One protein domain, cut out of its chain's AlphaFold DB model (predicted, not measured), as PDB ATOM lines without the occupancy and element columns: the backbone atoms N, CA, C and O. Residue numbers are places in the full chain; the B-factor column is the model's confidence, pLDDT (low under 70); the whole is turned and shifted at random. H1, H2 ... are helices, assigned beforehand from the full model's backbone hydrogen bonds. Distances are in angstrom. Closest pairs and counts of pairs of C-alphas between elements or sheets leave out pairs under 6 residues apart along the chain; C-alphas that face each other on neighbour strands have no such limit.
ATOM      1  N   VAL A   8     -30.213 -20.546  35.464       87.44
ATOM      2  CA  VAL A   8     -29.826 -19.133  35.316       87.44
ATOM      3  C   VAL A   8     -30.943 -18.376  34.607       87.44
ATOM      4  O   VAL A   8     -31.413 -17.360  35.118       87.44
ATOM      5  N   ASP A   9     -31.457 -18.951  33.519       87.25
ATOM      6  CA  ASP A   9     -32.580 -18.392  32.767       87.25
ATOM      7  C   ASP A   9     -33.841 -18.278  33.631       87.25
ATOM      8  O   ASP A   9     -34.513 -17.250  33.614       87.25
ATOM      9  N   THR A  10     -34.145 -19.302  34.437       91.38
ATOM     10  CA  THR A  10     -35.293 -19.275  35.356       91.38
ATOM     11  C   THR A  10     -35.132 -18.188  36.413       91.38
ATOM     12  O   THR A  10     -36.057 -17.422  36.647       91.38
ATOM     13  N   ILE A  11     -33.956 -18.068  37.032       89.94
ATOM     14  CA  ILE A  11     -33.696 -17.031  38.036       89.94
ATOM     15  C   ILE A  11     -33.868 -15.648  37.407       89.94
ATOM     16  O   ILE A  11     -34.545 -14.801  37.988       89.94
ATOM     17  N   GLN A  12     -33.314 -15.419  36.216       90.44
ATOM     18  CA  GLN A  12     -33.452 -14.142  35.522       90.44
ATOM     19  C   GLN A  12     -34.912 -13.836  35.159       90.44
ATOM     20  O   GLN A  12     -35.370 -12.719  35.397       90.44
ATOM     21  N   ALA A  13     -35.647 -14.814  34.620       91.81
ATOM     22  CA  ALA A  13     -37.041 -14.648  34.212       91.81
ATOM     23  C   ALA A  13     -37.979 -14.377  35.397       91.81
ATOM     24  O   ALA A  13     -38.836 -13.501  35.309       91.81
ATOM     25  N   GLU A  14     -37.799 -15.090  36.510       96.38
ATOM     26  CA  GLU A  14     -38.702 -15.023  37.665       96.38
ATOM     27  C   GLU A  14     -38.402 -13.845  38.602       96.38
ATOM     28  O   GLU A  14     -39.292 -13.354  39.293       96.38
ATOM     29  N   THR A  15     -37.151 -13.378  38.658       94.75
ATOM     30  CA  THR A  15     -36.749 -12.315  39.601       94.75
ATOM     31  C   THR A  15     -36.486 -10.969  38.932       94.75
ATOM     32  O   THR A  15     -36.454  -9.945  39.613       94.75
ATOM     33  N   GLY A  16     -36.255 -10.951  37.616       91.06
ATOM     34  CA  GLY A  16     -35.853  -9.753  36.879       91.06
ATOM     35  C   GLY A  16     -34.441  -9.251  37.211       91.06
ATOM     36  O   GLY A  16     -34.055  -8.176  36.745       91.06
ATOM     37  N   ILE A  17     -33.653  -9.992  38.004       91.81
ATOM     38  CA  ILE A  17     -32.280  -9.596  38.333       91.81
ATOM     39  C   ILE A  17     -31.361  -9.753  37.121       91.81
ATOM     40  O   ILE A  17     -31.535 -10.629  36.273       91.81
ATOM     41  N   ARG A  18     -30.315  -8.927  37.068       88.75
ATOM     42  CA  ARG A  18     -29.241  -9.068  36.084       88.75
ATOM     43  C   ARG A  18     -28.205 -10.058  36.602       88.75
ATOM     44  O   ARG A  18     -27.657  -9.860  37.682       88.75
ATOM     45  N   ILE A  19     -27.912 -11.087  35.814       88.94
ATOM     46  CA  ILE A  19     -26.890 -12.086  36.138       88.94
ATOM     47  C   ILE A  19     -25.588 -11.743  35.393       88.94
ATOM     48  O   ILE A  19     -25.602 -11.206  34.280       88.94
ATOM     49  N   ARG A  20     -24.449 -11.990  36.045       88.38
ATOM     50  CA  ARG A  20     -23.091 -11.840  35.502       88.38
ATOM     51  C   ARG A  20     -22.294 -13.088  35.863       88.38
ATOM     52  O   ARG A  20     -22.453 -13.619  36.960       88.38
ATOM     53  N   HIS A  21     -21.446 -13.549  34.949       86.31
ATOM     54  CA  HIS A  21     -20.655 -14.760  35.146       86.31
ATOM     55  C   HIS A  21     -19.233 -14.412  35.574       86.31
ATOM     56  O   HIS A  21     -18.596 -13.545  34.983       86.31
ATOM     57  N   LEU A  22     -18.735 -15.132  36.576       89.44
ATOM     58  CA  LEU A  22     -17.339 -15.095  36.995       89.44
ATOM     59  C   LEU A  22     -16.723 -16.472  36.767       89.44
ATOM     60  O   LEU A  22     -17.369 -17.503  36.964       89.44
ATOM     61  N   SER A  23     -15.460 -16.496  36.356       85.31
ATOM     62  CA  SER A  23     -14.732 -17.745  36.197       85.31
ATOM     63  C   SER A  23     -14.311 -18.284  37.559       85.31
ATOM     64  O   SER A  23     -13.703 -17.575  38.361       85.31
ATOM     65  N   HIS A  24     -14.550 -19.574  37.789       85.88
ATOM     66  CA  HIS A  24     -14.001 -20.290  38.944       85.88
ATOM     67  C   HIS A  24     -12.495 -20.574  38.817       85.88
ATOM     68  O   HIS A  24     -11.921 -21.145  39.737       85.88
ATOM     69  N   LEU A  25     -11.858 -20.214  37.693       85.25
ATOM     70  CA  LEU A  25     -10.430 -20.448  37.414       85.25
ATOM     71  C   LEU A  25     -10.015 -21.930  37.453       85.25
ATOM     72  O   LEU A  25      -8.842 -22.258  37.582       85.25
ATOM     73  N   THR A  26     -10.983 -22.837  37.327       82.06
ATOM     74  CA  THR A  26     -10.794 -24.297  37.388       82.06
ATOM     75  C   THR A  26     -10.800 -24.971  36.019       82.06
ATOM     76  O   THR A  26     -10.660 -26.188  35.929       82.06
ATOM     77  N   HIS A  27     -11.018 -24.204  34.954       75.31
ATOM     78  CA  HIS A  27     -11.186 -24.715  33.600       75.31
ATOM     79  C   HIS A  27     -10.147 -24.095  32.668       75.31
ATOM     80  O   HIS A  27      -9.929 -22.887  32.705       75.31
ATOM     81  N   GLY A  28      -9.569 -24.923  31.797       77.88
ATOM     82  CA  GLY A  28      -8.543 -24.522  30.837       77.88
ATOM     83  C   GLY A  28      -7.195 -25.184  31.107       77.88
ATOM     84  O   GLY A  28      -7.030 -25.938  32.065       77.88
ATOM     85  N   THR A  29      -6.236 -24.927  30.221       85.56
ATOM     86  CA  THR A  29      -4.852 -25.379  30.385       85.56
ATOM     87  C   THR A  29      -4.170 -24.549  31.465       85.56
ATOM     88  O   THR A  29      -4.335 -23.332  31.497       85.56
ATOM     89  N   TYR A  30      -3.379 -25.192  32.323       88.94
ATOM     90  CA  TYR A  30      -2.531 -24.478  33.271       88.94
ATOM     91  C   TYR A  30      -1.524 -23.595  32.528       88.94
ATOM     92  O   TYR A  30      -0.817 -24.065  31.636       88.94
ATOM     93  N   SER A  31      -1.448 -22.327  32.918       90.31
ATOM     94  CA  SER A  31      -0.406 -21.394  32.496       90.31
ATOM     95  C   SER A  31       0.122 -20.646  33.714       90.31
ATOM     96  O   SER A  31      -0.598 -20.483  34.701       90.31
ATOM     97  N   GLU A  32       1.379 -20.203  33.648       94.12
ATOM     98  CA  GLU A  32       2.028 -19.462  34.742       94.12
ATOM     99  C   GLU A  32       1.260 -18.192  35.124       94.12
ATOM    100  O   GLU A  32       1.236 -17.821  36.288       94.12
ATOM    101  N   ASP A  33       0.587 -17.574  34.154       93.12
ATOM    102  CA  ASP A  33      -0.175 -16.330  34.287       93.12
ATOM    103  C   ASP A  33      -1.701 -16.534  34.326       93.12
ATOM    104  O   ASP A  33      -2.481 -15.577  34.235       93.12
ATOM    105  N   GLY A  34      -2.154 -17.790  34.379       90.19
ATOM    106  CA  GLY A  34      -3.568 -18.137  34.243       90.19
ATOM    107  C   GLY A  34      -4.406 -17.601  35.400       90.19
ATOM    108  O   GLY A  34      -5.544 -17.165  35.203       90.19
ATOM    109  N   PHE A  35      -3.817 -17.570  36.597       91.06
ATOM    110  CA  PHE A  35      -4.452 -17.006  37.779       91.06
ATOM    111  C   PHE A  35      -4.622 -15.490  37.651       91.06
ATOM    112  O   PHE A  35      -5.738 -14.994  37.793       91.06
ATOM    113  N   GLU A  36      -3.559 -14.749  37.329       94.69
ATOM    114  CA  GLU A  36      -3.589 -13.289  37.217       94.69
ATOM    115  C   GLU A  36      -4.533 -12.830  36.107       94.69
ATOM    116  O   GLU A  36      -5.312 -11.894  36.304       94.69
ATOM    117  N   LYS A  37      -4.499 -13.496  34.947       92.69
ATOM    118  CA  LYS A  37      -5.396 -13.195  33.824       92.69
ATOM    119  C   LYS A  37      -6.851 -13.461  34.176       92.69
ATOM    120  O   LYS A  37      -7.712 -12.627  33.906       92.69
ATOM    121  N   GLY A  38      -7.128 -14.606  34.791       92.00
ATOM    122  CA  GLY A  38      -8.484 -14.964  35.171       92.00
ATOM    123  C   GLY A  38      -9.041 -14.080  36.287       92.00
ATOM    124  O   GLY A  38     -10.193 -13.653  36.221       92.00
ATOM    125  N   LEU A  39      -8.218 -13.742  37.281       94.06
ATOM    126  CA  LEU A  39      -8.607 -12.826  38.350       94.06
ATOM    127  C   LEU A  39      -8.866 -11.417  37.807       94.06
ATOM    128  O   LEU A  39      -9.853 -10.796  38.195       94.06
ATOM    129  N   ARG A  40      -8.032 -10.933  36.878       95.25
ATOM    130  CA  ARG A  40      -8.250  -9.655  36.187       95.25
ATOM    131  C   ARG A  40      -9.603  -9.625  35.479       95.25
ATOM    132  O   ARG A  40     -10.375  -8.708  35.735       95.25
ATOM    133  N   ALA A  41      -9.914 -10.645  34.680       93.31
ATOM    134  CA  ALA A  41     -11.196 -10.733  33.980       93.31
ATOM    135  C   ALA A  41     -12.392 -10.731  34.952       93.31
ATOM    136  O   ALA A  41     -13.394 -10.061  34.711       93.31
ATOM    137  N   ASN A  42     -12.278 -11.432  36.087       94.38
ATOM    138  CA  ASN A  42     -13.322 -11.430  37.114       94.38
ATOM    139  C   ASN A  42     -13.513 -10.045  37.756       94.38
ATOM    140  O   ASN A  42     -14.645  -9.630  38.001       94.38
ATOM    141  N   LEU A  43     -12.421  -9.331  38.045       96.25
ATOM    142  CA  LEU A  43     -12.480  -7.988  38.626       96.25
ATOM    143  C   LEU A  43     -13.034  -6.955  37.638       96.25
ATOM    144  O   LEU A  43     -13.790  -6.074  38.046       96.25
ATOM    145  N   GLU A  44     -12.697  -7.073  36.354       96.25
ATOM    146  CA  GLU A  44     -13.256  -6.239  35.284       96.25
ATOM    147  C   GLU A  44     -14.772  -6.444  35.177       96.25
ATOM    148  O   GLU A  44     -15.522  -5.477  35.307       96.25
ATOM    149  N   ALA A  45     -15.238  -7.697  35.108       94.44
ATOM    150  CA  ALA A  45     -16.666  -8.020  35.070       94.44
ATOM    151  C   ALA A  45     -17.432  -7.514  36.310       94.44
ATOM    152  O   ALA A  45     -18.559  -7.025  36.199       94.44
ATOM    153  N   LEU A  46     -16.827  -7.602  37.502       95.75
ATOM    154  CA  LEU A  46     -17.398  -7.037  38.729       95.75
ATOM    155  C   LEU A  46     -17.491  -5.506  38.661       95.75
ATOM    156  O   LEU A  46     -18.508  -4.930  39.045       95.75
ATOM    157  N   THR A  47     -16.433  -4.849  38.188       96.69
ATOM    158  CA  THR A  47     -16.376  -3.385  38.091       96.69
ATOM    159  C   THR A  47     -17.420  -2.863  37.111       96.69
ATOM    160  O   THR A  47     -18.146  -1.928  37.441       96.69
ATOM    161  N   GLU A  48     -17.557  -3.502  35.950       95.38
ATOM    162  CA  GLU A  48     -18.605  -3.191  34.976       95.38
ATOM    163  C   GLU A  48     -20.000  -3.341  35.583       95.38
ATOM    164  O   GLU A  48     -20.818  -2.432  35.474       95.38
ATOM    165  N   ALA A  49     -20.263  -4.436  36.304       94.94
ATOM    166  CA  ALA A  49     -21.554  -4.653  36.956       94.94
ATOM    167  C   ALA A  49     -21.884  -3.571  37.999       94.94
ATOM    168  O   ALA A  49     -23.038  -3.156  38.120       94.94
ATOM    169  N   LEU A  50     -20.881  -3.099  38.745       95.25
ATOM    170  CA  LEU A  50     -21.044  -2.016  39.716       95.25
ATOM    171  C   LEU A  50     -21.307  -0.669  39.039       95.25
ATOM    172  O   LEU A  50     -22.161   0.084  39.506       95.25
ATOM    173  N   ILE A  51     -20.594  -0.365  37.952       95.94
ATOM    174  CA  ILE A  51     -20.812   0.858  37.170       95.94
ATOM    175  C   ILE A  51     -22.212   0.837  36.555       95.94
ATOM    176  O   ILE A  51     -22.954   1.795  36.744       95.94
ATOM    177  N   ASP A  52     -22.609  -0.270  35.920       93.56
ATOM    178  CA  ASP A  52     -23.953  -0.466  35.366       93.56
ATOM    179  C   ASP A  52     -25.032  -0.203  36.422       93.56
ATOM    180  O   ASP A  52     -25.967   0.564  36.187       93.56
ATOM    181  N   ALA A  53     -24.897  -0.818  37.601       92.12
ATOM    182  CA  ALA A  53     -25.841  -0.643  38.699       92.12
ATOM    183  C   ALA A  53     -25.919   0.825  39.146       92.12
ATOM    184  O   ALA A  53     -27.014   1.364  39.302       92.12
ATOM    185  N   ARG A  54     -24.770   1.500  39.280       94.12
ATOM    186  CA  ARG A  54     -24.713   2.927  39.623       94.12
ATOM    187  C   ARG A  54     -25.352   3.820  38.569       94.12
ATOM    188  O   ARG A  54     -26.067   4.751  38.929       94.12
ATOM    189  N   THR A  55     -25.117   3.558  37.290       93.88
ATOM    190  CA  THR A  55     -25.726   4.324  36.198       93.88
ATOM    191  C   THR A  55     -27.243   4.149  36.186       93.88
ATOM    192  O   THR A  55     -27.962   5.125  35.998       93.88
ATOM    193  N   MET A  56     -27.745   2.943  36.464       86.94
ATOM    194  CA  MET A  56     -29.185   2.694  36.585       86.94
ATOM    195  C   MET A  56     -29.818   3.420  37.780       86.94
ATOM    196  O   MET A  56     -30.922   3.943  37.647       86.94
ATOM    197  N   GLU A  57     -29.136   3.484  38.929       82.69
ATOM    198  CA  GLU A  57     -29.603   4.238  40.107       82.69
ATOM    199  C   GLU A  57     -29.738   5.743  39.834       82.69
ATOM    200  O   GLU A  57     -30.612   6.394  40.400       82.69
ATOM    201  N   GLN A  58     -28.885   6.305  38.973       77.00
ATOM    202  CA  GLN A  58     -28.865   7.743  38.676       77.00
ATOM    203  C   GLN A  58     -29.872   8.176  37.599       77.00
ATOM    204  O   GLN A  58     -29.853   9.333  37.186       77.00
ATOM    205  N   GLY A  59     -30.790   7.286  37.206       58.50
ATOM    206  CA  GLY A  59     -31.890   7.603  36.298       58.50
ATOM    207  C   GLY A  59     -31.460   7.632  34.836       58.50
ATOM    208  O   GLY A  59     -31.441   8.697  34.223       58.50
TER     209      GLY A  59
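AT A GLANCE: This is residues 8 to 59 of the 60 residues of an uncharacterized protein of Pseudodesulfovibrio profundus (UniProt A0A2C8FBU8). The model is a flat, open U: the long helix H2 makes one arm, and residues 18 to 26 of the long link before it make the other arm, an outstretched run beside H2. Residues 27 to 33 stand free and make the turn of the U, while the short helix H1 lies near the open end, on the side of the link away from H2. The printed part has 52 residues with two named helices, H1 then H2 along the chain, and no named strand; the class is all helix. It is only just loose, close to extended, with a radius of gyration of the C-alphas of 14.5 A, and the C-alphas span 43 by 27 by 8 A.

HOW THE PARTS SIT: The printed part begins with H1, residues 8 to 15. A long link of 18 residues, residues 16 to 33, joins it to H2, residues 34 to 57. H1 and H2 are apart, with no C-alpha of the one within 8 A of the other. In both helices every O i to N i+4 pair is within hydrogen-bond range. Residues 12 to 17, of which 12 to 15 belong to H1, stand free, and so do residues 54 to 59, of which 54 to 57 belong to H2.

IN THESE COORDINATES: H1 begins at C-alpha 8, at (-29.826, -19.133, 35.316), and measures 10.6 A from first to last C-alpha. In the link, C-alpha 27 is at (-11.186, -24.715, 33.600). H2 is the longest helix, with 24 residues and 34.8 A from first to last C-alpha; it begins at C-alpha 34, at (-3.568, -18.137, 34.243), and ends at C-alpha 57, at (-29.603, 4.238, 40.107).

THE WHOLE: The two C-alphas farthest apart are those of Tyr 30 and Gly 59, at 43.6 A. The printed part has no cut. The mean pLDDT of the printed part is 89.9, and the one printed residue under 70 is residue 59.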